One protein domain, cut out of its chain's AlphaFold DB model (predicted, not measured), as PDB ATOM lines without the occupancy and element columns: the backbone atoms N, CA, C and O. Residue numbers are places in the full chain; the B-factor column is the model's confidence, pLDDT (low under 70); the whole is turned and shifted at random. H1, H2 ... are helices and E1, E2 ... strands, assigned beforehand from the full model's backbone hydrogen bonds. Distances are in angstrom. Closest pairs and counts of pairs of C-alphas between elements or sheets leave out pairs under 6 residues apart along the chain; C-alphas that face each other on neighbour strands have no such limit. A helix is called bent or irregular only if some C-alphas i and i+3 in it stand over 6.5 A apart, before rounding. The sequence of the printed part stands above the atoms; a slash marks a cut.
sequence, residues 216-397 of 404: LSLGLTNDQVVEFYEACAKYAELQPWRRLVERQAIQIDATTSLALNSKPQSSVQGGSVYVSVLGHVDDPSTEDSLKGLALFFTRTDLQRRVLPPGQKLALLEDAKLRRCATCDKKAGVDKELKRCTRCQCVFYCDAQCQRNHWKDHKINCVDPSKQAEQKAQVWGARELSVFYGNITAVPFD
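Overview. This is residues 216 to 397 of the 404 residues of the protein "MYND-type domain-containing protein" of Aphanomyces astaci (UniProt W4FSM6). With little regular structure, 60 of 182 printed residues in named elements, a strongly twisted sheet grazed by H1 makes one lobe and loops with H3 and H4 another. Mixed helices and strands run H1 E1 E2 E3 H2 H3 H4 E4. The whole is compact, radius of gyration of the C-alphas 18.4 A, spanning 53 by 49 by 38 A.

Arrangement. E1, residues 250 to 254, E2, 271 to 278, and E3, 291 to 296, form a meander of antiparallel hairpins; N 252 and O 273 are 2.8 A apart, N 276 and O 294 2.9 A. E4, 384 to 388, is E3's antiparallel neighbour, N 293 and O 386 2.9 A apart. H2, 299 to 303, is on the sheet. H4, 351 to 361, is close but not clearly touching H2, C-alphas 300 and 361 6.4 A apart.

Along the chain. H1, 222 to 237, runs 22.5 A from (66.792, -55.606, -16.000). H3 is 314 to 317. H4 is irregular, C-alphas 356 and 359 7.2 A apart; 5 of 7 O i to N i+4 pairs are within hydrogen-bond range.

Size, cuts and confidence. The printed part has no cut. H3 to H4 is a long link. pLDDT is under 70 in 70 residues.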
ATOM      1  N   LEU A 216      62.872 -50.855 -20.450       86.19
ATOM      2  CA  LEU A 216      64.285 -50.980 -20.835       86.19
ATOM      3  C   LEU A 216      64.716 -49.900 -21.841       86.19
ATOM      4  O   LEU A 216      65.832 -49.382 -21.762       86.19
ATOM      5  N   SER A 217      63.815 -49.476 -22.734       86.94
ATOM      6  CA  SER A 217      64.097 -48.412 -23.711       86.94
ATOM      7  C   SER A 217      64.340 -47.037 -23.071       86.94
ATOM      8  O   SER A 217      64.902 -46.141 -23.704       86.94
ATOM      9  N   LEU A 218      63.974 -46.873 -21.795       83.19
ATOM     10  CA  LEU A 218      64.226 -45.670 -21.001       83.19
ATOM     11  C   LEU A 218      65.619 -45.675 -20.342       83.19
ATOM     12  O   LEU A 218      65.981 -44.721 -19.647       83.19
ATOM     13  N   GLY A 219      66.420 -46.722 -20.573       81.56
ATOM     14  CA  GLY A 219      67.763 -46.881 -20.015       81.56
ATOM     15  C   GLY A 219      67.788 -47.439 -18.590       81.56
ATOM     16  O   GLY A 219      68.749 -47.182 -17.864       81.56
ATOM     17  N   LEU A 220      66.729 -48.151 -18.193       84.50
ATOM     18  CA  LEU A 220      66.671 -48.930 -16.955       84.50
ATOM     19  C   LEU A 220      67.388 -50.274 -17.136       84.50
ATOM     20  O   LEU A 220      67.451 -50.805 -18.244       84.50
ATOM     21  N   THR A 221      67.947 -50.815 -16.053       86.81
ATOM     22  CA  THR A 221      68.524 -52.170 -16.046       86.81
ATOM     23  C   THR A 221      67.431 -53.231 -15.891       86.81
ATOM     24  O   THR A 221      66.338 -52.918 -15.425       86.81
ATOM     25  N   ASN A 222      67.728 -54.493 -16.229       88.31
ATOM     26  CA  ASN A 222      66.792 -55.606 -16.000       88.31
ATOM     27  C   ASN A 222      66.357 -55.677 -14.529       88.31
ATOM     28  O   ASN A 222      65.161 -55.673 -14.264       88.31
ATOM     29  N   ASP A 223      67.303 -55.610 -13.586       88.88
ATOM     30  CA  ASP A 223      67.007 -55.628 -12.146       88.88
ATOM     31  C   ASP A 223      66.021 -54.520 -11.739       88.88
ATOM     32  O   ASP A 223      65.077 -54.761 -10.993       88.88
ATOM     33  N   GLN A 224      66.180 -53.307 -12.283       88.62
ATOM     34  CA  GLN A 224      65.269 -52.191 -12.006       88.62
ATOM     35  C   GLN A 224      63.866 -52.425 -12.578       88.62
ATOM     36  O   GLN A 224      62.879 -52.008 -11.972       88.62
ATOM     37  N   VAL A 225      63.767 -53.060 -13.749       91.62
ATOM     38  CA  VAL A 225      62.481 -53.426 -14.357       91.62
ATOM     39  C   VAL A 225      61.795 -54.516 -13.531       91.62
ATOM     40  O   VAL A 225      60.614 -54.368 -13.220       91.62
ATOM     41  N   VAL A 226      62.532 -55.545 -13.096       92.25
ATOM     42  CA  VAL A 226      62.034 -56.604 -12.201       92.25
ATOM     43  C   VAL A 226      61.489 -56.004 -10.906       92.25
ATOM     44  O   VAL A 226      60.307 -56.174 -10.606       92.25
ATOM     45  N   GLU A 227      62.296 -55.212 -10.193       91.00
ATOM     46  CA  GLU A 227      61.882 -54.557  -8.944       91.00
ATOM     47  C   GLU A 227      60.635 -53.674  -9.135       91.00
ATOM     48  O   GLU A 227      59.741 -53.636  -8.282       91.00
ATOM     49  N   PHE A 228      60.540 -52.966 -10.268       90.56
ATOM     50  CA  PHE A 228      59.381 -52.133 -10.585       90.56
ATOM     51  C   PHE A 228      58.104 -52.962 -10.771       90.56
ATOM     52  O   PHE A 228      57.061 -52.617 -10.201       90.56
ATOM     53  N   TYR A 229      58.162 -54.049 -11.548       91.88
ATOM     54  CA  TYR A 229      57.001 -54.912 -11.776       91.88
ATOM     55  C   TYR A 229      56.601 -55.698 -10.523       91.88
ATOM     56  O   TYR A 229      55.404 -55.817 -10.262       91.88
ATOM     57  N   GLU A 230      57.550 -56.134  -9.691       92.19
ATOM     58  CA  GLU A 230      57.261 -56.738  -8.381       92.19
ATOM     59  C   GLU A 230      56.532 -55.761  -7.449       92.19
ATOM     60  O   GLU A 230      55.528 -56.109  -6.814       92.19
ATOM     61  N   ALA A 231      56.984 -54.503  -7.395       90.31
ATOM     62  CA  ALA A 231      56.315 -53.462  -6.620       90.31
ATOM     63  C   ALA A 231      54.888 -53.201  -7.135       90.31
ATOM     64  O   ALA A 231      53.961 -53.028  -6.334       90.31
ATOM     65  N   CYS A 232      54.697 -53.214  -8.458       90.31
ATOM     66  CA  CYS A 232      53.386 -53.095  -9.092       90.31
ATOM     67  C   CYS A 232      52.477 -54.286  -8.750       90.31
ATOM     68  O   CYS A 232      51.341 -54.079  -8.321       90.31
ATOM     69  N   ALA A 233      52.968 -55.522  -8.868       89.81
ATOM     70  CA  ALA A 233      52.219 -56.729  -8.526       89.81
ATOM     71  C   ALA A 233      51.744 -56.691  -7.066       89.81
ATOM     72  O   ALA A 233      50.549 -56.810  -6.792       89.81
ATOM     73  N   LYS A 234      52.649 -56.365  -6.135       91.88
ATOM     74  CA  LYS A 234      52.318 -56.202  -4.714       91.88
ATOM     75  C   LYS A 234      51.280 -55.104  -4.472       91.88
ATOM     76  O   LYS A 234      50.374 -55.270  -3.655       91.88
ATOM     77  N   TYR A 235      51.389 -53.967  -5.161       88.62
ATOM     78  CA  TYR A 235      50.391 -52.902  -5.064       88.62
ATOM     79  C   TYR A 235      49.017 -53.374  -5.560       88.62
ATOM     80  O   TYR A 235      48.004 -53.068  -4.927       88.62
ATOM     81  N   ALA A 236      48.973 -54.143  -6.652       87.19
ATOM     82  CA  ALA A 236      47.735 -54.685  -7.196       87.19
ATOM     83  C   ALA A 236      47.078 -55.712  -6.257       87.19
ATOM     84  O   ALA A 236      45.874 -55.623  -6.007       87.19
ATOM     85  N   GLU A 237      47.862 -56.622  -5.674       90.25
ATOM     86  CA  GLU A 237      47.408 -57.616  -4.687       90.25
ATOM     87  C   GLU A 237      46.807 -56.974  -3.432       90.25
ATOM     88  O   GLU A 237      45.797 -57.439  -2.900       90.25
ATOM     89  N   LEU A 238      47.392 -55.867  -2.965       90.31
ATOM     90  CA  LEU A 238      46.892 -55.130  -1.802       90.31
ATOM     91  C   LEU A 238      45.545 -54.438  -2.057       90.31
ATOM     92  O   LEU A 238      44.882 -54.039  -1.093       90.31
ATOM     93  N   GLN A 239      45.155 -54.283  -3.328       87.31
ATOM     94  CA  GLN A 239      43.911 -53.656  -3.780       87.31
ATOM     95  C   GLN A 239      43.589 -52.336  -3.050       87.31
ATOM     96  O   GLN A 239      42.499 -52.180  -2.485       87.31
ATOM     97  N   PRO A 240      44.514 -51.357  -3.022       85.25
ATOM     98  CA  PRO A 240      44.368 -50.140  -2.225       85.25
ATOM     99  C   PRO A 240      43.130 -49.314  -2.595       85.25
ATOM    100  O   PRO A 240      42.568 -48.657  -1.724       85.25
ATOM    101  N   TRP A 241      42.640 -49.404  -3.833       82.12
ATOM    102  CA  TRP A 241      41.391 -48.770  -4.293       82.12
ATOM    103  C   TRP A 241      40.130 -49.261  -3.567       82.12
ATOM    104  O   TRP A 241      39.092 -48.614  -3.648       82.12
ATOM    105  N   ARG A 242      40.194 -50.382  -2.832       80.94
ATOM    106  CA  ARG A 242      39.099 -50.851  -1.961       80.94
ATOM    107  C   ARG A 242      39.108 -50.208  -0.572       80.94
ATOM    108  O   ARG A 242      38.142 -50.352   0.169       80.94
ATOM    109  N   ARG A 243      40.214 -49.570  -0.174       77.81
ATOM    110  CA  ARG A 243      40.446 -49.095   1.205       77.81
ATOM    111  C   ARG A 243      40.788 -47.615   1.291       77.81
ATOM    112  O   ARG A 243      40.613 -47.010   2.345       77.81
ATOM    113  N   LEU A 244      41.319 -47.051   0.215       75.25
ATOM    114  CA  LEU A 244      41.787 -45.680   0.144       75.25
ATOM    115  C   LEU A 244      40.886 -44.893  -0.794       75.25
ATOM    116  O   LEU A 244      40.484 -45.380  -1.848       75.25
ATOM    117  N   VAL A 245      40.580 -43.667  -0.390       67.06
ATOM    118  CA  VAL A 245      39.755 -42.766  -1.190       67.06
ATOM    119  C   VAL A 245      40.590 -42.280  -2.370       67.06
ATOM    120  O   VAL A 245      41.749 -41.884  -2.192       67.06
ATOM    121  N   GLU A 246      39.999 -42.278  -3.565       62.09
ATOM    122  CA  GLU A 246      40.617 -41.655  -4.734       62.09
ATOM    123  C   GLU A 246      41.075 -40.233  -4.359       62.09
ATOM    124  O   GLU A 246      40.353 -39.481  -3.699       62.09
ATOM    125  N   ARG A 247      42.285 -39.840  -4.779       60.75
ATOM    126  CA  ARG A 247      42.870 -38.505  -4.518       60.75
ATOM    127  C   ARG A 247      43.349 -38.275  -3.078       60.75
ATOM    128  O   ARG A 247      43.726 -37.149  -2.736       60.75
ATOM    129  N   GLN A 248      43.404 -39.311  -2.237       70.25
ATOM    130  CA  GLN A 248      44.158 -39.252  -0.985       70.25
ATOM    131  C   GLN A 248      45.664 -39.137  -1.272       70.25
ATOM    132  O   GLN A 248      46.232 -39.929  -2.017       70.25
ATOM    133  N   ALA A 249      46.311 -38.150  -0.648       71.81
ATOM    134  CA  ALA A 249      47.752 -37.944  -0.737       71.81
ATOM    135  C   ALA A 249      48.504 -38.878   0.209       71.81
ATOM    136  O   ALA A 249      48.370 -38.746   1.427       71.81
ATOM    137  N   ILE A 250      49.322 -39.768  -0.345       79.75
ATOM    138  CA  ILE A 250      50.264 -40.599   0.406       79.75
ATOM    139  C   ILE A 250      51.659 -40.057   0.129       79.75
ATOM    140  O   ILE A 250      52.099 -40.064  -1.013       79.75
ATOM    141  N   GLN A 251      52.343 -39.552   1.149       82.56
ATOM    142  CA  GLN A 251      53.735 -39.139   1.016       82.56
ATOM    143  C   GLN A 251      54.643 -40.351   1.231       82.56
ATOM    144  O   GLN A 251      54.477 -41.081   2.206       82.56
ATOM    145  N   ILE A 252      55.590 -40.545   0.322       81.69
ATOM    146  CA  ILE A 252      56.652 -41.542   0.389       81.69
ATOM    147  C   ILE A 252      57.968 -40.777   0.366       81.69
ATOM    148  O   ILE A 252      58.260 -40.077  -0.599       81.69
ATOM    149  N   ASP A 253      58.762 -40.904   1.421       78.94
ATOM    150  CA  ASP A 253      60.075 -40.272   1.490       78.94
ATOM    151  C   ASP A 253      61.138 -41.267   1.015       78.94
ATOM    152  O   ASP A 253      61.472 -42.229   1.709       78.94
ATOM    153  N   ALA A 254      61.654 -41.052  -0.194       72.94
ATOM    154  CA  ALA A 254      62.779 -41.808  -0.722       72.94
ATOM    155  C   ALA A 254      64.071 -41.282  -0.086       72.94
ATOM    156  O   ALA A 254      64.474 -40.144  -0.320       72.94
ATOM    157  N   THR A 255      64.728 -42.098   0.734       72.81
ATOM    158  CA  THR A 255      65.969 -41.720   1.433       72.81
ATOM    159  C   THR A 255      67.224 -41.934   0.588       72.81
ATOM    160  O   THR A 255      68.272 -41.357   0.879       72.81
ATOM    161  N   THR A 256      67.119 -42.733  -0.473       71.56
ATOM    162  CA  THR A 256      68.235 -43.124  -1.340       71.56
ATOM    163  C   THR A 256      68.247 -42.289  -2.617       71.56
ATOM    164  O   THR A 256      67.200 -42.004  -3.191       71.56
ATOM    165  N   SER A 257      69.442 -41.909  -3.077       68.44
ATOM    166  CA  SER A 257      69.638 -41.281  -4.388       68.44
ATOM    167  C   SER A 257      70.105 -42.325  -5.402       68.44
ATOM    168  O   SER A 257      70.978 -43.131  -5.085       68.44
ATOM    169  N   LEU A 258      69.556 -42.298  -6.614       66.25
ATOM    170  CA  LEU A 258      69.870 -43.229  -7.701       66.25
ATOM    171  C   LEU A 258      70.602 -42.496  -8.829       66.25
ATOM    172  O   LEU A 258      70.143 -41.456  -9.297       66.25
ATOM    173  N   ALA A 259      71.730 -43.032  -9.288       66.06
ATOM    174  CA  ALA A 259      72.387 -42.558 -10.505       66.06
ATOM    175  C   ALA A 259      71.715 -43.188 -11.736       66.06
ATOM    176  O   ALA A 259      71.396 -44.375 -11.727       66.06
ATOM    177  N   LEU A 260      71.485 -42.402 -12.792       58.31
ATOM    178  CA  LEU A 260      70.914 -42.908 -14.041       58.31
ATOM    179  C   LEU A 260      72.039 -43.367 -14.969       58.31
ATOM    180  O   LEU A 260      72.820 -42.549 -15.455       58.31
ATOM    181  N   ASN A 261      72.093 -44.663 -15.277       59.16
ATOM    182  CA  ASN A 261      73.132 -45.227 -16.147       59.16
ATOM    183  C   ASN A 261      73.108 -44.625 -17.563       59.16
ATOM    184  O   ASN A 261      74.156 -44.427 -18.173       59.16
ATOM    185  N   SER A 262      71.925 -44.247 -18.060       58.12
ATOM    186  CA  SER A 262      71.753 -43.583 -19.360       58.12
ATOM    187  C   SER A 262      72.323 -42.159 -19.415       58.12
ATOM    188  O   SER A 262      72.517 -41.612 -20.501       58.12
ATOM    189  N   LYS A 263      72.605 -41.542 -18.258       59.38
ATOM    190  CA  LYS A 263      73.183 -40.199 -18.136       59.38
ATOM    191  C   LYS A 263      74.134 -40.150 -16.929       59.38
ATOM    192  O   LYS A 263      73.692 -39.789 -15.842       59.38
ATOM    193  N   PRO A 264      75.448 -40.380 -17.120       55.56
ATOM    194  CA  PRO A 264      76.444 -40.498 -16.041       55.56
ATOM    195  C   PRO A 264      76.561 -39.295 -15.085       55.56
ATOM    196  O   PRO A 264      77.204 -39.385 -14.047       55.56
ATOM    197  N   GLN A 265      75.961 -38.155 -15.439       55.09
ATOM    198  CA  GLN A 265      75.932 -36.923 -14.640       55.09
ATOM    199  C   GLN A 265      74.537 -36.596 -14.079       55.09
ATOM    200  O   GLN A 265      74.333 -35.531 -13.501       55.09
ATOM    201  N   SER A 266      73.550 -37.469 -14.285       51.06
ATOM    202  CA  SER A 266      72.187 -37.306 -13.786       51.06
ATOM    203  C   SER A 266      71.932 -38.288 -12.648       51.06
ATOM    204  O   SER A 266      72.024 -39.500 -12.822       51.06
ATOM    205  N   SER A 267      71.580 -37.756 -11.482       56.12
ATOM    206  CA  SER A 267      71.122 -38.534 -10.335       56.12
ATOM    207  C   SER A 267      69.712 -38.105  -9.951       56.12
ATOM    208  O   SER A 267      69.445 -36.906  -9.842       56.12
ATOM    209  N   VAL A 268      68.838 -39.065  -9.684       60.34
ATOM    210  CA  VAL A 268      67.584 -38.834  -8.971       60.34
ATOM    211  C   VAL A 268      67.929 -38.777  -7.489       60.34
ATOM    212  O   VAL A 268      68.317 -39.785  -6.903       60.34
ATOM    213  N   GLN A 269      67.872 -37.588  -6.889       59.44
ATOM    214  CA  GLN A 269      68.114 -37.461  -5.454       59.44
ATOM    215  C   GLN A 269      66.945 -38.032  -4.652       59.44
ATOM    216  O   GLN A 269      65.797 -37.974  -5.093       59.44
ATOM    217  N   GLY A 270      67.254 -38.545  -3.461       62.22
ATOM    218  CA  GLY A 270      66.237 -38.858  -2.464       62.22
ATOM    219  C   GLY A 270      65.367 -37.629  -2.178       62.22
ATOM    220  O   GLY A 270      65.848 -36.493  -2.168       62.22
ATOM    221  N   GLY A 271      64.074 -37.849  -1.979       70.62
ATOM    222  CA  GLY A 271      63.084 -36.796  -1.808       70.62
ATOM    223  C   GLY A 271      61.696 -37.358  -1.544       70.62
ATOM    224  O   GLY A 271      61.480 -38.570  -1.539       70.62
ATOM    225  N   SER A 272      60.740 -36.468  -1.309       73.38
ATOM    226  CA  SER A 272      59.347 -36.854  -1.099       73.38
ATOM    227  C   SER A 272      58.641 -37.039  -2.440       73.38
ATOM    228  O   SER A 272      58.564 -36.108  -3.237       73.38
ATOM    229  N   VAL A 273      58.079 -38.223  -2.664       77.69
ATOM    230  CA  VAL A 273      57.145 -38.519  -3.752       77.69
ATOM    231  C   VAL A 273      55.752 -38.636  -3.153       77.69
ATOM    232  O   VAL A 273      55.548 -39.281  -2.129       77.69
ATOM    233  N   TYR A 274      54.764 -38.027  -3.787       77.44
ATOM    234  CA  TYR A 274      53.368 -38.162  -3.406       77.44
ATOM    235  C   TYR A 274      52.686 -39.149  -4.342       77.44
ATOM    236  O   TYR A 274      52.835 -39.069  -5.558       77.44
ATOM    237  N   VAL A 275      51.920 -40.071  -3.773       82.69
ATOM    238  CA  VAL A 275      51.176 -41.099  -4.490       82.69
ATOM    239  C   VAL A 275      49.689 -40.916  -4.229       82.69
ATOM    240  O   VAL A 275      49.271 -40.621  -3.108       82.69
ATOM    241  N   SER A 276      48.887 -41.094  -5.275       80.88
ATOM    242  CA  SER A 276      47.438 -41.237  -5.172       80.88
ATOM    243  C   SER A 276      46.996 -42.517  -5.837       80.88
ATOM    244  O   SER A 276      47.363 -42.791  -6.981       80.88
ATOM    245  N   VAL A 277      46.130 -43.240  -5.140       82.81
ATOM    246  CA  VAL A 277      45.391 -44.365  -5.702       82.81
ATOM    247  C   VAL A 277      44.438 -43.842  -6.774       82.81
ATOM    248  O   VAL A 277      43.818 -42.788  -6.595       82.81
ATOM    249  N   LEU A 278      44.368 -44.554  -7.897       79.00
ATOM    250  CA  LEU A 278      43.394 -44.331  -8.959       79.00
ATOM    251  C   LEU A 278      42.375 -45.470  -8.948       79.00
ATOM    252  O   LEU A 278      42.755 -46.637  -8.816       79.00
ATOM    253  N   GLY A 279      41.108 -45.104  -9.113       70.38
ATOM    254  CA  GLY A 279      39.965 -46.006  -9.051       70.38
ATOM    255  C   GLY A 279      39.090 -45.721  -7.831       70.38
ATOM    256  O   GLY A 279      39.595 -45.471  -6.737       70.38
ATOM    257  N   HIS A 280      37.776 -45.768  -8.037       59.97
ATOM    258  CA  HIS A 280      36.763 -45.717  -6.991       59.97
ATOM    259  C   HIS A 280      35.756 -46.825  -7.279       59.97
ATOM    260  O   HIS A 280      35.161 -46.869  -8.352       59.97
ATOM    261  N   VAL A 281      35.604 -47.743  -6.330       55.03
ATOM    262  CA  VAL A 281      34.645 -48.839  -6.440       55.03
ATOM    263  C   VAL A 281      33.414 -48.460  -5.626       55.03
ATOM    264  O   VAL A 281      33.391 -48.706  -4.425       55.03
ATOM    265  N   ASP A 282      32.421 -47.832  -6.254       50.66
ATOM    266  CA  ASP A 282      31.065 -47.817  -5.682       50.66
ATOM    267  C   ASP A 282      30.331 -49.141  -5.973       50.66
ATOM    268  O   ASP A 282      29.392 -49.490  -5.263       50.66
ATOM    269  N   ASP A 283      30.815 -49.935  -6.939       48.09
ATOM    270  CA  ASP A 283      30.318 -51.286  -7.206       48.09
ATOM    271  C   ASP A 283      31.464 -52.270  -7.541       48.09
ATOM    272  O   ASP A 283      32.052 -52.188  -8.626       48.09
ATOM    273  N   PRO A 284      31.810 -53.211  -6.638       46.69
ATOM    274  CA  PRO A 284      32.860 -54.208  -6.862       46.69
ATOM    275  C   PRO A 284      32.573 -55.195  -7.998       46.69
ATOM    276  O   PRO A 284      33.480 -55.955  -8.333       46.69
ATOM    277  N   SER A 285      31.373 -55.173  -8.587       45.88
ATOM    278  CA  SER A 285      31.018 -55.961  -9.774       45.88
ATOM    279  C   SER A 285      31.368 -55.288 -11.111       45.88
ATOM    280  O   SER A 285      31.369 -55.953 -12.141       45.88
ATOM    281  N   THR A 286      31.719 -53.994 -11.119       51.44
ATOM    282  CA  THR A 286      32.177 -53.307 -12.341       51.44
ATOM    283  C   THR A 286      33.689 -53.471 -12.527       51.44
ATOM    284  O   THR A 286      34.507 -52.675 -12.050       51.44
ATOM    285  N   GLU A 287      34.080 -54.542 -13.218       53.28
ATOM    286  CA  GLU A 287      35.485 -54.836 -13.536       53.28
ATOM    287  C   GLU A 287      36.154 -53.760 -14.412       53.28
ATOM    288  O   GLU A 287      37.365 -53.566 -14.294       53.28
ATOM    289  N   ASP A 288      35.362 -52.975 -15.153       55.56
ATOM    290  CA  ASP A 288      35.791 -51.911 -16.079       55.56
ATOM    291  C   ASP A 288      36.286 -50.608 -15.420       55.56
ATOM    292  O   ASP A 288      36.660 -49.647 -16.103       55.56
ATOM    293  N   SER A 289      36.308 -50.522 -14.087       63.91
ATOM    294  CA  SER A 289      36.864 -49.346 -13.414       63.91
ATOM    295  C   SER A 289      38.396 -49.334 -13.499       63.91
ATOM    296  O   SER A 289      39.090 -50.237 -13.030       63.91
ATOM    297  N   LEU A 290      38.935 -48.268 -14.091       71.69
ATOM    298  CA  LEU A 290      40.370 -48.057 -14.262       71.69
ATOM    299  C   LEU A 290      41.076 -47.965 -12.896       71.69
ATOM    300  O   LEU A 290      40.830 -47.049 -12.107       71.69
ATOM    301  N   LYS A 291      41.968 -48.926 -12.630       84.25
ATOM    302  CA  LYS A 291      42.744 -49.053 -11.385       84.25
ATOM    303  C   LYS A 291      44.178 -48.612 -11.624       84.25
ATOM    304  O   LYS A 291      44.754 -48.868 -12.680       84.25
ATOM    305  N   GLY A 292      44.777 -47.938 -10.651       85.06
ATOM    306  CA  GLY A 292      46.079 -47.326 -10.883       85.06
ATOM    307  C   GLY A 292      46.738 -46.711  -9.668       85.06
ATOM    308  O   GLY A 292      46.214 -46.690  -8.549       85.06
ATOM    309  N   LEU A 293      47.899 -46.137  -9.942       85.62
ATOM    310  CA  LEU A 293      48.561 -45.179  -9.075       85.62
ATOM    311  C   LEU A 293      49.091 -44.010  -9.899       85.62
ATOM    312  O   LEU A 293      49.495 -44.137 -11.055       85.62
ATOM    313  N   ALA A 294      49.081 -42.844  -9.278       81.75
ATOM    314  CA  ALA A 294      49.623 -41.615  -9.818       81.75
ATOM    315  C   ALA A 294      50.738 -41.115  -8.897       81.75
ATOM    316  O   ALA A 294      50.483 -40.949  -7.706       81.75
ATOM    317  N   LEU A 295      51.926 -40.839  -9.448       80.88
ATOM    318  CA  LEU A 295      53.082 -40.317  -8.705       80.88
ATOM    319  C   LEU A 295      53.339 -38.833  -9.004       80.88
ATOM    320  O   LEU A 295      52.999 -38.349 -10.094       80.88
ATOM    321  N   PHE A 296      53.918 -38.131  -8.022       75.94
ATOM    322  CA  PHE A 296      54.139 -36.683  -8.036       75.94
ATOM    323  C   PHE A 296      55.346 -36.215  -7.197       75.94
ATOM    324  O   PHE A 296      55.429 -36.532  -6.014       75.94
ATOM    325  N   PHE A 297      56.157 -35.328  -7.774       69.56
ATOM    326  CA  PHE A 297      57.150 -34.400  -7.214       69.56
ATOM    327  C   PHE A 297      56.702 -33.690  -5.946       69.56
ATOM    328  O   PHE A 297      57.385 -33.627  -4.923       69.56
ATOM    329  N   THR A 298      55.522 -33.087  -6.031       65.56
ATOM    330  CA  THR A 298      55.019 -32.254  -4.953       65.56
ATOM    331  C   THR A 298      53.571 -32.576  -4.657       65.56
ATOM    332  O   THR A 298      52.766 -32.914  -5.529       65.56
ATOM    333  N   ARG A 299      53.197 -32.368  -3.398       64.56
ATOM    334  CA  ARG A 299      51.809 -32.450  -2.954       64.56
ATOM    335  C   ARG A 299      50.893 -31.528  -3.752       64.56
ATOM    336  O   ARG A 299      49.717 -31.818  -3.957       64.56
ATOM    337  N   THR A 300      51.423 -30.388  -4.166       61.25
ATOM    338  CA  THR A 300      50.680 -29.407  -4.946       61.25
ATOM    339  C   THR A 300      50.291 -29.945  -6.303       61.25
ATOM    340  O   THR A 300      49.171 -29.699  -6.744       61.25
ATOM    341  N   ASP A 301      51.179 -30.697  -6.938       63.19
ATOM    342  CA  ASP A 301      50.927 -31.280  -8.253       63.19
ATOM    343  C   ASP A 301      49.869 -32.367  -8.157       63.19
ATOM    344  O   ASP A 301      48.951 -32.414  -8.981       63.19
ATOM    345  N   LEU A 302      49.908 -33.140  -7.068       65.31
ATOM    346  CA  LEU A 302      48.829 -34.048  -6.699       65.31
ATOM    347  C   LEU A 302      47.483 -33.329  -6.581       65.31
ATOM    348  O   LEU A 302      46.489 -33.762  -7.161       65.31
ATOM    349  N   GLN A 303      47.449 -32.207  -5.868       61.44
ATOM    350  CA  GLN A 303      46.220 -31.443  -5.644       61.44
ATOM    351  C   GLN A 303      45.723 -30.695  -6.895       61.44
ATOM    352  O   GLN A 303      44.615 -30.160  -6.876       61.44
ATOM    353  N   ARG A 304      46.517 -30.632  -7.974       58.41
ATOM    354  CA  ARG A 304      46.266 -29.792  -9.157       58.41
ATOM    355  C   ARG A 304      45.801 -30.519 -10.414       58.41
ATOM    356  O   ARG A 304      45.538 -29.831 -11.399       58.41
ATOM    357  N   ARG A 305      45.706 -31.853 -10.443       55.00
ATOM    358  CA  ARG A 305      45.459 -32.543 -11.723       55.00
ATOM    359  C   ARG A 305      44.122 -32.150 -12.363       55.00
ATOM    360  O   ARG A 305      43.099 -32.031 -11.695       55.00
ATOM    361  N   VAL A 306      44.213 -31.949 -13.680       46.75
ATOM    362  CA  VAL A 306      43.166 -31.535 -14.620       46.75
ATOM    363  C   VAL A 306      41.855 -32.257 -14.325       46.75
ATOM    364  O   VAL A 306      41.759 -33.473 -14.471       46.75
ATOM    365  N   LEU A 307      40.849 -31.494 -13.910       44.84
ATOM    366  CA  LEU A 307      39.482 -31.981 -13.802       44.84
ATOM    367  C   LEU A 307      38.893 -32.089 -15.216       44.84
ATOM    368  O   LEU A 307      39.038 -31.135 -15.988       44.84
ATOM    369  N   PRO A 308      38.219 -33.197 -15.573       43.66
ATOM    370  CA  PRO A 308      37.356 -33.223 -16.746       43.66
ATOM    371  C   PRO A 308      36.372 -32.042 -16.709       43.66
ATOM    372  O   PRO A 308      35.957 -31.637 -15.614       43.66
ATOM    373  N   PRO A 309      35.974 -31.481 -17.866       44.72
ATOM    374  CA  PRO A 309      34.992 -30.403 -17.911       44.72
ATOM    375  C   PRO A 309      33.749 -30.748 -17.076       44.72
ATOM    376  O   PRO A 309      33.141 -31.797 -17.267       44.72
ATOM    377  N   GLY A 310      33.397 -29.878 -16.127       53.16
ATOM    378  CA  GLY A 310      32.242 -30.061 -15.240       53.16
ATOM    379  C   GLY A 310      32.517 -30.768 -13.905       53.16
ATOM    380  O   GLY A 310      31.652 -30.725 -13.035       53.16
ATOM    381  N   GLN A 311      33.701 -31.350 -13.683       51.22
ATOM    382  CA  GLN A 311      34.061 -31.927 -12.380       51.22
ATOM    383  C   GLN A 311      34.744 -30.902 -11.462       51.22
ATOM    384  O   GLN A 311      35.424 -29.987 -11.927       51.22
ATOM    385  N   LYS A 312      34.596 -31.069 -10.141       55.72
ATOM    386  CA  LYS A 312      35.325 -30.316  -9.106       55.72
ATOM    387  C   LYS A 312      36.178 -31.272  -8.268       55.72
ATOM    388  O   LYS A 312      35.929 -32.474  -8.206       55.72
ATOM    389  N   LEU A 313      37.240 -30.759  -7.646       54.75
ATOM    390  CA  LEU A 313      38.038 -31.564  -6.719       54.75
ATOM    391  C   LEU A 313      37.195 -31.832  -5.468       54.75
ATOM    392  O   LEU A 313      36.609 -30.893  -4.932       54.75
ATOM    393  N   ALA A 314      37.226 -33.056  -4.938       59.44
ATOM    394  CA  ALA A 314      36.504 -33.414  -3.713       59.44
ATOM    395  C   ALA A 314      36.855 -32.480  -2.537       59.44
ATOM    396  O   ALA A 314      35.988 -32.077  -1.780       59.44
ATOM    397  N   LEU A 315      38.112 -32.028  -2.432       60.38
ATOM    398  CA  LEU A 315      38.551 -31.049  -1.421       60.38
ATOM    399  C   LEU A 315      37.962 -29.633  -1.592       60.38
ATOM    400  O   LEU A 315      38.003 -28.819  -0.663       60.38
ATOM    401  N   LEU A 316      37.456 -29.299  -2.783       69.25
ATOM    402  CA  LEU A 316      36.715 -28.057  -3.013       69.25
ATOM    403  C   LEU A 316      35.274 -28.183  -2.515       69.25
ATOM    404  O   LEU A 316      34.726 -27.185  -2.055       69.25
ATOM    405  N   GLU A 317      34.710 -29.389  -2.551       68.69
ATOM    406  CA  GLU A 317      33.337 -29.693  -2.135       68.69
ATOM    407  C   GLU A 317      33.241 -29.997  -0.633       68.69
ATOM    408  O   GLU A 317      32.402 -29.420   0.052       68.69
ATOM    409  N   ASP A 318      34.153 -30.809  -0.097       69.88
ATOM    410  CA  ASP A 318      34.208 -31.175   1.318       69.88
ATOM    411  C   ASP A 318      35.388 -30.499   2.036       69.88
ATOM    412  O   ASP A 318      36.569 -30.810   1.834       69.88
ATOM    413  N   ALA A 319      35.058 -29.579   2.946       76.00
ATOM    414  CA  ALA A 319      36.027 -28.881   3.780       76.00
ATOM    415  C   ALA A 319      36.844 -29.817   4.691       76.00
ATOM    416  O   ALA A 319      37.984 -29.485   5.027       76.00
ATOM    417  N   LYS A 320      36.319 -30.999   5.049       69.88
ATOM    418  CA  LYS A 320      36.996 -31.989   5.910       69.88
ATOM    419  C   LYS A 320      38.207 -32.636   5.239       69.88
ATOM    420  O   LYS A 320      39.097 -33.138   5.934       69.88
ATOM    421  N   LEU A 321      38.248 -32.612   3.907       60.06
ATOM    422  CA  LEU A 321      39.350 -33.135   3.099       60.06
ATOM    423  C   LEU A 321      40.497 -32.121   2.946       60.06
ATOM    424  O   LEU A 321      41.602 -32.488   2.542       60.06
ATOM    425  N   ARG A 322      40.268 -30.843   3.280       75.44
ATOM    426  CA  ARG A 322      41.263 -29.775   3.118       75.44
ATOM    427  C   ARG A 322      42.373 -29.899   4.159       75.44
ATOM    428  O   ARG A 322      42.138 -30.066   5.356       75.44
ATOM    429  N   ARG A 323      43.609 -29.750   3.692       77.06
ATOM    430  CA  ARG A 323      44.826 -29.771   4.510       77.06
ATOM    431  C   ARG A 323      45.785 -28.694   4.037       77.06
ATOM    432  O   ARG A 323      45.803 -28.358   2.852       77.06
ATOM    433  N   CYS A 324      46.569 -28.153   4.962       79.44
ATOM    434  CA  CYS A 324      47.593 -27.174   4.632       79.44
ATOM    435  C   CYS A 324      48.650 -27.809   3.723       79.44
ATOM    436  O   CYS A 324      49.252 -28.815   4.095       79.44
ATOM    437  N   ALA A 325      48.916 -27.206   2.566       71.12
ATOM    438  CA  ALA A 325      49.904 -27.735   1.629       71.12
ATOM    439  C   ALA A 325      51.347 -27.671   2.151       71.12
ATOM    440  O   ALA A 325      52.198 -28.393   1.651       71.12
ATOM    441  N   THR A 326      51.607 -26.864   3.182       78.56
ATOM    442  CA  THR A 326      52.937 -26.713   3.788       78.56
ATOM    443  C   THR A 326      53.160 -27.637   4.981       78.56
ATOM    444  O   THR A 326      54.249 -28.166   5.141       78.56
ATOM    445  N   CYS A 327      52.164 -27.801   5.859       77.81
ATOM    446  CA  CYS A 327      52.341 -28.493   7.146       77.81
ATOM    447  C   CYS A 327      51.379 -29.666   7.379       77.81
ATOM    448  O   CYS A 327      51.339 -30.202   8.481       77.81
ATOM    449  N   ASP A 328      50.563 -30.021   6.383       70.75
ATOM    450  CA  ASP A 328      49.607 -31.143   6.375       70.75
ATOM    451  C   ASP A 328      48.480 -31.130   7.429       70.75
ATOM    452  O   ASP A 328      47.572 -31.972   7.431       70.75
ATOM    453  N   LYS A 329      48.457 -30.128   8.305       76.88
ATOM    454  CA  LYS A 329      47.413 -30.001   9.321       76.88
ATOM    455  C   LYS A 329      46.055 -29.700   8.683       76.88
ATOM    456  O   LYS A 329      45.948 -28.912   7.737       76.88
ATOM    457  N   LYS A 330      45.015 -30.329   9.236       76.88
ATOM    458  CA  LYS A 330      43.618 -29.962   8.980       76.88
ATOM    459  C   LYS A 330      43.317 -28.584   9.573       76.88
ATOM    460  O   LYS A 330      44.035 -28.093  10.446       76.88
ATOM    461  N   ALA A 331      42.231 -27.992   9.094       78.44
ATOM    462  CA  ALA A 331      41.528 -26.920   9.783       78.44
ATOM    463  C   ALA A 331      41.308 -27.272  11.271       78.44
ATOM    464  O   ALA A 331      40.978 -28.414  11.596       78.44
ATOM    465  N   GLY A 332      41.514 -26.304  12.169       75.56
ATOM    466  CA  GLY A 332      41.060 -26.439  13.557       75.56
ATOM    467  C   GLY A 332      39.531 -26.383  13.617       75.56
ATOM    468  O   GLY A 332      38.914 -25.927  12.658       75.56
ATOM    469  N   VAL A 333      38.933 -26.807  14.737       71.50
ATOM    470  CA  VAL A 333      37.464 -26.908  14.908       71.50
ATOM    471  C   VAL A 333      36.733 -25.612  14.510       71.50
ATOM    472  O   VAL A 333      35.677 -25.694  13.895       71.50
ATOM    473  N   ASP A 334      37.364 -24.446  14.708       76.06
ATOM    474  CA  ASP A 334      36.799 -23.123  14.389       76.06
ATOM    475  C   ASP A 334      37.600 -22.319  13.341       76.06
ATOM    476  O   ASP A 334      37.505 -21.091  13.275       76.06
ATOM    477  N   LYS A 335      38.465 -22.962  12.543       80.81
ATOM    478  CA  LYS A 335      39.313 -22.254  11.563       80.81
ATOM    479  C   LYS A 335      39.344 -22.940  10.214       80.81
ATOM    480  O   LYS A 335      39.907 -24.020  10.092       80.81
ATOM    481  N   GLU A 336      38.900 -22.244   9.175       86.62
ATOM    482  CA  GLU A 336      39.098 -22.683   7.797       86.62
ATOM    483  C   GLU A 336      40.518 -22.400   7.289       86.62
ATOM    484  O   GLU A 336      41.177 -21.430   7.673       86.62
ATOM    485  N   LEU A 337      40.989 -23.253   6.381       88.00
ATOM    486  CA  LEU A 337      42.241 -23.019   5.674       88.00
ATOM    487  C   LEU A 337      42.051 -21.951   4.592       88.00
ATOM    488  O   LEU A 337      41.077 -21.957   3.841       88.00
ATOM    489  N   LYS A 338      43.036 -21.068   4.462       90.69
ATOM    490  CA  LYS A 338      43.077 -20.013   3.451       90.69
ATOM    491  C   LYS A 338      43.464 -20.574   2.091       90.69
ATOM    492  O   LYS A 338      44.395 -21.363   1.977       90.69
ATOM    493  N   ARG A 339      42.777 -20.123   1.048       88.94
ATOM    494  CA  ARG A 339      42.979 -20.558  -0.338       88.94
ATOM    495  C   ARG A 339      44.052 -19.699  -1.017       88.94
ATOM    496  O   ARG A 339      44.121 -18.494  -0.782       88.94
ATOM    497  N   CYS A 340      44.865 -20.288  -1.893       87.94
ATOM    498  CA  CYS A 340      45.728 -19.517  -2.790       87.94
ATOM    499  C   CYS A 340      44.862 -18.595  -3.658       87.94
ATOM    500  O   CYS A 340      43.994 -19.078  -4.374       87.94
ATOM    501  N   THR A 341      45.103 -17.289  -3.653       87.50
ATOM    502  CA  THR A 341      44.271 -16.333  -4.405       87.50
ATOM    503  C   THR A 341      44.385 -16.493  -5.921       87.50
ATOM    504  O   THR A 341      43.428 -16.203  -6.629       87.50
ATOM    505  N   ARG A 342      45.529 -16.991  -6.415       82.50
ATOM    506  CA  ARG A 342      45.795 -17.155  -7.850       82.50
ATOM    507  C   ARG A 342      45.167 -18.419  -8.430       82.50
ATOM    508  O   ARG A 342      44.295 -18.319  -9.276       82.50
ATOM    509  N   CYS A 343      45.594 -19.607  -7.993       77.44
ATOM    510  CA  CYS A 343      45.025 -20.840  -8.558       77.44
ATOM    511  C   CYS A 343      43.714 -21.252  -7.912       77.44
ATOM    512  O   CYS A 343      42.984 -22.076  -8.452       77.44
ATOM    513  N   GLN A 344      43.480 -20.782  -6.688       82.69
ATOM    514  CA  GLN A 344      42.387 -21.209  -5.830       82.69
ATOM    515  C   GLN A 344      42.399 -22.731  -5.512       82.69
ATOM    516  O   GLN A 344      41.741 -23.244  -4.634       82.69
ATOM    517  N   CYS A 345      43.240 -23.536  -6.111       72.81
ATOM    518  CA  CYS A 345      43.269 -24.977  -5.932       72.81
ATOM    519  C   CYS A 345      43.947 -25.487  -4.637       72.81
ATOM    520  O   CYS A 345      43.766 -26.645  -4.281       72.81
ATOM    521  N   VAL A 346      44.707 -24.649  -3.919       75.44
ATOM    522  CA  VAL A 346      45.551 -25.061  -2.774       75.44
ATOM    523  C   VAL A 346      45.208 -24.282  -1.504       75.44
ATOM    524  O   VAL A 346      44.876 -23.097  -1.585       75.44
ATOM    525  N   PHE A 347      45.328 -24.937  -0.344       83.62
ATOM    526  CA  PHE A 347      44.926 -24.429   0.970       83.62
ATOM    527  C   PHE A 347      46.101 -24.338   1.960       83.62
ATOM    528  O   PHE A 347      47.017 -25.156   1.931       83.62
ATOM    529  N   TYR A 348      46.056 -23.360   2.868       85.19
ATOM    530  CA  TYR A 348      47.104 -23.038   3.840       85.19
ATOM    531  C   TYR A 348      46.514 -22.669   5.198       85.19
ATOM    532  O   TYR A 348      45.448 -22.066   5.263       85.19
ATOM    533  N   CYS A 349      47.227 -22.948   6.291       90.06
ATOM    534  CA  CYS A 349      46.830 -22.432   7.606       90.06
ATOM    535  C   CYS A 349      46.819 -20.896   7.616       90.06
ATOM    536  O   CYS A 349      45.899 -20.268   8.135       90.06
ATOM    537  N   ASP A 350      47.845 -20.294   7.019       92.88
ATOM    538  CA  ASP A 350      48.082 -18.858   7.034       92.88
ATOM    539  C   ASP A 350      49.025 -18.420   5.896       92.88
ATOM    540  O   ASP A 350      49.504 -19.218   5.084       92.88
ATOM    541  N   ALA A 351      49.298 -17.114   5.850       93.50
ATOM    542  CA  ALA A 351      50.200 -16.512   4.876       93.50
ATOM    543  C   ALA A 351      51.668 -16.943   5.059       93.50
ATOM    544  O   ALA A 351      52.454 -16.804   4.123       93.50
ATOM    545  N   GLN A 352      52.062 -17.427   6.243       94.00
ATOM    546  CA  GLN A 352      53.417 -17.927   6.470       94.00
ATOM    547  C   GLN A 352      53.593 -19.287   5.795       94.00
ATOM    548  O   GLN A 352      54.547 -19.471   5.044       94.00
ATOM    549  N   CYS A 353      52.632 -20.198   5.974       88.81
ATOM    550  CA  CYS A 353      52.597 -21.475   5.267       88.81
ATOM    551  C   CYS A 353      52.625 -21.259   3.747       88.81
ATOM    552  O   CYS A 353      53.454 -21.857   3.061       88.81
ATOM    553  N   GLN A 354      51.799 -20.342   3.232       89.62
ATOM    554  CA  GLN A 354      51.788 -20.006   1.806       89.62
ATOM    555  C   GLN A 354      53.150 -19.505   1.301       89.62
ATOM    556  O   GLN A 354      53.608 -19.953   0.253       89.62
ATOM    557  N   ARG A 355      53.807 -18.591   2.034       91.81
ATOM    558  CA  ARG A 355      55.130 -18.059   1.662       91.81
ATOM    559  C   ARG A 355      56.212 -19.134   1.685       91.81
ATOM    560  O   ARG A 355      57.008 -19.196   0.753       91.81
ATOM    561  N   ASN A 356      56.207 -20.001   2.697       83.12
ATOM    562  CA  ASN A 356      57.176 -21.093   2.820       83.12
ATOM    563  C   ASN A 356      57.079 -22.074   1.646       83.12
ATOM    564  O   ASN A 356      58.096 -22.500   1.116       83.12
ATOM    565  N   HIS A 357      55.859 -22.372   1.203       81.31
ATOM    566  CA  HIS A 357      55.599 -23.299   0.105       81.31
ATOM    567  C   HIS A 357      55.630 -22.636  -1.288       81.31
ATOM    568  O   HIS A 357      55.529 -23.305  -2.313       81.31
ATOM    569  N   TRP A 358      55.795 -21.309  -1.375       84.06
ATOM    570  CA  TRP A 358      55.746 -20.586  -2.652       84.06
ATOM    571  C   TRP A 358      56.818 -21.039  -3.649       84.06
ATOM    572  O   TRP A 358      56.558 -21.041  -4.853       84.06
ATOM    573  N   LYS A 359      58.009 -21.420  -3.167       76.69
ATOM    574  CA  LYS A 359      59.114 -21.873  -4.026       76.69
ATOM    575  C   LYS A 359      58.704 -23.061  -4.897       76.69
ATOM    576  O   LYS A 359      59.004 -23.032  -6.089       76.69
ATOM    577  N   ASP A 360      57.948 -23.992  -4.326       65.69
ATOM    578  CA  ASP A 360      57.463 -25.196  -5.005       65.69
ATOM    579  C   ASP A 360      56.155 -24.887  -5.747       65.69
ATOM    580  O   ASP A 360      55.983 -25.162  -6.933       65.69
ATOM    581  N   HIS A 361      55.243 -24.181  -5.078       74.44
ATOM    582  CA  HIS A 361      53.911 -23.896  -5.593       74.44
ATOM    583  C   HIS A 361      53.886 -23.026  -6.856       74.44
ATOM    584  O   HIS A 361      52.983 -23.187  -7.685       74.44
ATOM    585  N   LYS A 362      54.812 -22.065  -6.991       78.19
ATOM    586  CA  LYS A 362      54.806 -21.070  -8.078       78.19
ATOM    587  C   LYS A 362      54.909 -21.700  -9.464       78.19
ATOM    588  O   LYS A 362      54.335 -21.149 -10.399       78.19
ATOM    589  N   ILE A 363      55.606 -22.834  -9.567       67.06
ATOM    590  CA  ILE A 363      55.897 -23.532 -10.825       67.06
ATOM    591  C   ILE A 363      54.583 -23.939 -11.492       67.06
ATOM    592  O   ILE A 363      54.371 -23.678 -12.671       67.06
ATOM    593  N   ASN A 364      53.648 -24.453 -10.693       60.31
ATOM    594  CA  ASN A 364      52.397 -25.016 -11.191       60.31
ATOM    595  C   ASN A 364      51.181 -24.106 -10.918       60.31
ATOM    596  O   ASN A 364      50.030 -24.533 -11.005       60.31
ATOM    597  N   CYS A 365      51.406 -22.845 -10.513       75.69
ATOM    598  CA  CYS A 365      50.338 -21.930 -10.109       75.69
ATOM    599  C   CYS A 365      49.661 -21.240 -11.288       75.69
ATOM    600  O   CYS A 365      50.034 -20.136 -11.684       75.69
ATOM    601  N   VAL A 366      48.594 -21.867 -11.780       72.31
ATOM    602  CA  VAL A 366      47.804 -21.384 -12.917       72.31
ATOM    603  C   VAL A 366      46.493 -20.764 -12.449       72.31
ATOM    604  O   VAL A 366      45.865 -21.270 -11.526       72.31
ATOM    605  N   ASP A 367      46.105 -19.655 -13.075       76.50
ATOM    606  CA  ASP A 367      44.807 -19.015 -12.865       76.50
ATOM    607  C   ASP A 367      43.733 -19.761 -13.681       76.50
ATOM    608  O   ASP A 367      43.881 -19.851 -14.905       76.50
ATOM    609  N   PRO A 368      42.673 -20.302 -13.051       66.62
ATOM    610  CA  PRO A 368      41.644 -21.069 -13.754       66.62
ATOM    611  C   PRO A 368      40.908 -20.252 -14.827       66.62
ATOM    612  O   PRO A 368      40.459 -20.828 -15.814       66.62
ATOM    613  N   SER A 369      40.845 -18.919 -14.706       67.94
ATOM    614  CA  SER A 369      40.242 -18.053 -15.733       67.94
ATOM    615  C   SER A 369      41.032 -18.025 -17.047       67.94
ATOM    616  O   SER A 369      40.461 -17.759 -18.099       67.94
ATOM    617  N   LYS A 370      42.329 -18.357 -17.005       64.12
ATOM    618  CA  LYS A 370      43.230 -18.363 -18.170       64.12
ATOM    619  C   LYS A 370      43.422 -19.747 -18.799       64.12
ATOM    620  O   LYS A 370      44.099 -19.859 -19.815       64.12
ATOM    621  N   GLN A 371      42.857 -20.806 -18.210       54.81
ATOM    622  CA  GLN A 371      42.961 -22.177 -18.737       54.81
ATOM    623  C   GLN A 371      41.989 -22.460 -19.891       54.81
ATOM    624  O   GLN A 371      42.279 -23.312 -20.723       54.81
ATOM    625  N   ALA A 372      40.866 -21.737 -19.977       52.72
ATOM    626  CA  ALA A 372      39.831 -21.969 -20.990       52.72
ATOM    627  C   ALA A 372      40.265 -21.630 -22.434       52.72
ATOM    628  O   ALA A 372      39.640 -22.091 -23.385       52.72
ATOM    629  N   GLU A 373      41.335 -20.850 -22.614       48.19
ATOM    630  CA  GLU A 373      41.795 -20.372 -23.930       48.19
ATOM    631  C   GLU A 373      42.878 -21.263 -24.567       48.19
ATOM    632  O   GLU A 373      43.167 -21.142 -25.760       48.19
ATOM    633  N   GLN A 374      43.464 -22.203 -23.819       47.91
ATOM    634  CA  GLN A 374      44.491 -23.108 -24.339       47.91
ATOM    635  C   GLN A 374      43.854 -24.401 -24.868       47.91
ATOM    636  O   GLN A 374      43.541 -25.315 -24.114       47.91
ATOM    637  N   LYS A 375      43.713 -24.507 -26.200       39.66
ATOM    638  CA  LYS A 375      43.311 -25.751 -26.900       39.66
ATOM    639  C   LYS A 375      44.300 -26.912 -26.723       39.66
ATOM    640  O   LYS A 375      43.965 -28.048 -27.042       39.66
ATOM    641  N   ALA A 376      45.504 -26.639 -26.227       42.09
ATOM    642  CA  ALA A 376      46.438 -27.662 -25.796       42.09
ATOM    643  C   ALA A 376      46.261 -27.863 -24.293       42.09
ATOM    644  O   ALA A 376      46.543 -26.968 -23.499       42.09
ATOM    645  N   GLN A 377      45.795 -29.046 -23.910       38.47
ATOM    646  CA  GLN A 377      45.760 -29.499 -22.530       38.47
ATOM    647  C   GLN A 377      47.214 -29.600 -22.043       38.47
ATOM    648  O   GLN A 377      47.866 -30.628 -22.207       38.47
ATOM    649  N   VAL A 378      47.773 -28.506 -21.519       38.72
ATOM    650  CA  VAL A 378      49.099 -28.526 -20.899       38.72
ATOM    651  C   VAL A 378      48.925 -29.194 -19.546       38.72
ATOM    652  O   VAL A 378      48.521 -28.578 -18.559       38.72
ATOM    653  N   TRP A 379      49.178 -30.498 -19.520       41.19
ATOM    654  CA  TRP A 379      49.316 -31.255 -18.290       41.19
ATOM    655  C   TRP A 379      50.496 -30.653 -17.518       41.19
ATOM    656  O   TRP A 379      51.648 -30.869 -17.883       41.19
ATOM    657  N   GLY A 380      50.226 -29.859 -16.478       41.25
ATOM    658  CA  GLY A 380      51.262 -29.470 -15.520       41.25
ATOM    659  C   GLY A 380      51.934 -30.736 -14.994       41.25
ATOM    660  O   GLY A 380      51.221 -31.632 -14.545       41.25
ATOM    661  N   ALA A 381      53.258 -30.821 -15.164       45.44
ATOM    662  CA  ALA A 381      54.172 -31.890 -14.748       45.44
ATOM    663  C   ALA A 381      53.487 -33.135 -14.140       45.44
ATOM    664  O   ALA A 381      53.380 -33.295 -12.926       45.44
ATOM    665  N   ARG A 382      52.977 -34.030 -14.994       50.25
ATOM    666  CA  ARG A 382      52.782 -35.432 -14.605       50.25
ATOM    667  C   ARG A 382      54.140 -36.116 -14.728       50.25
ATOM    668  O   ARG A 382      54.673 -36.122 -15.829       50.25
ATOM    669  N   GLU A 383      54.660 -36.722 -13.662       65.94
ATOM    670  CA  GLU A 383      55.845 -37.588 -13.791       65.94
ATOM    671  C   GLU A 383      55.500 -39.018 -14.177       65.94
ATOM    672  O   GLU A 383      56.142 -39.553 -15.070       65.94
ATOM    673  N   LEU A 384      54.486 -39.648 -13.568       76.00
ATOM    674  CA  LEU A 384      54.105 -41.013 -13.947       76.00
ATOM    675  C   LEU A 384      52.672 -41.354 -13.514       76.00
ATOM    676  O   LEU A 384      52.175 -40.898 -12.478       76.00
ATOM    677  N   SER A 385      51.972 -42.138 -14.333       80.56
ATOM    678  CA  SER A 385      50.735 -42.833 -13.950       80.56
ATOM    679  C   SER A 385      50.874 -44.286 -14.377       80.56
ATOM    680  O   SER A 385      51.182 -44.538 -15.537       80.56
ATOM    681  N   VAL A 386      50.662 -45.208 -13.444       86.00
ATOM    682  CA  VAL A 386      50.674 -46.646 -13.710       86.00
ATOM    683  C   VAL A 386      49.233 -47.121 -13.653       86.00
ATOM    684  O   VAL A 386      48.541 -46.891 -12.656       86.00
ATOM    685  N   PHE A 387      48.775 -47.729 -14.738       84.31
ATOM    686  CA  PHE A 387      47.447 -48.319 -14.839       84.31
ATOM    687  C   PHE A 387      47.588 -49.833 -14.784       84.31
ATOM    688  O   PHE A 387      48.440 -50.400 -15.464       84.31
ATOM    689  N   TYR A 388      46.763 -50.468 -13.961       84.50
ATOM    690  CA  TYR A 388      46.735 -51.914 -13.812       84.50
ATOM    691  C   TYR A 388      45.671 -52.480 -14.742       84.50
ATOM    692  O   TYR A 388      44.515 -52.056 -14.695       84.50
ATOM    693  N   GLY A 389      46.077 -53.426 -15.580       80.31
ATOM    694  CA  GLY A 389      45.216 -54.118 -16.528       80.31
ATOM    695  C   GLY A 389      45.664 -55.563 -16.710       80.31
ATOM    696  O   GLY A 389      46.449 -56.081 -15.917       80.31
ATOM    697  N   ASN A 390      45.155 -56.204 -17.759       82.12
ATOM    698  CA  ASN A 390      45.566 -57.550 -18.150       82.12
ATOM    699  C   ASN A 390      47.071 -57.576 -18.501       82.12
ATOM    700  O   ASN A 390      47.617 -56.574 -18.965       82.12
ATOM    701  N   ILE A 391      47.734 -58.722 -18.314       86.69
ATOM    702  CA  ILE A 391      49.134 -58.947 -18.703       86.69
ATOM    703  C   ILE A 391      49.396 -58.627 -20.186       86.69
ATOM    704  O   ILE A 391      50.492 -58.205 -20.540       86.69
ATOM    705  N   THR A 392      48.373 -58.725 -21.041       89.38
ATOM    706  CA  THR A 392      48.430 -58.331 -22.460       89.38
ATOM    707  C   THR A 392      48.692 -56.840 -22.687       89.38
ATOM    708  O   THR A 392      49.034 -56.439 -23.799       89.38
ATOM    709  N   ALA A 393      48.562 -56.014 -21.644       87.50
ATOM    710  CA  ALA A 393      48.886 -54.593 -21.672       87.50
ATOM    711  C   ALA A 393      50.386 -54.298 -21.442       87.50
ATOM    712  O   ALA A 393      50.789 -53.132 -21.491       87.50
ATOM    713  N   VAL A 394      51.203 -55.320 -21.167       90.56
ATOM    714  CA  VAL A 394      52.637 -55.184 -20.883       90.56
ATOM    715  C   VAL A 394      53.460 -55.448 -22.153       90.56
ATOM    716  O   VAL A 394      53.214 -56.446 -22.835       90.56
ATOM    717  N   PRO A 395      54.439 -54.585 -22.491       93.38
ATOM    718  CA  PRO A 395      55.372 -54.838 -23.586       93.38
ATOM    719  C   PRO A 395      56.151 -56.147 -23.418       93.38
ATOM    720  O   PRO A 395      56.581 -56.485 -22.317       93.38
ATOM    721  N   PHE A 396      56.402 -56.859 -24.515       94.00
ATOM    722  CA  PHE A 396      57.163 -58.107 -24.500       94.00
ATOM    723  C   PHE A 396      58.599 -57.914 -24.028       94.00
ATOM    724  O   PHE A 396      59.093 -58.786 -23.330       94.00
ATOM    725  N   ASP A 397      59.241 -56.782 -24.327       91.75
ATOM    726  CA  ASP A 397      60.595 -56.495 -23.830       91.75
ATOM    727  C   ASP A 397      60.653 -56.486 -22.300       91.75
ATOM    728  O   ASP A 397      61.584 -57.025 -21.706       91.75
TER     729      ASP A 397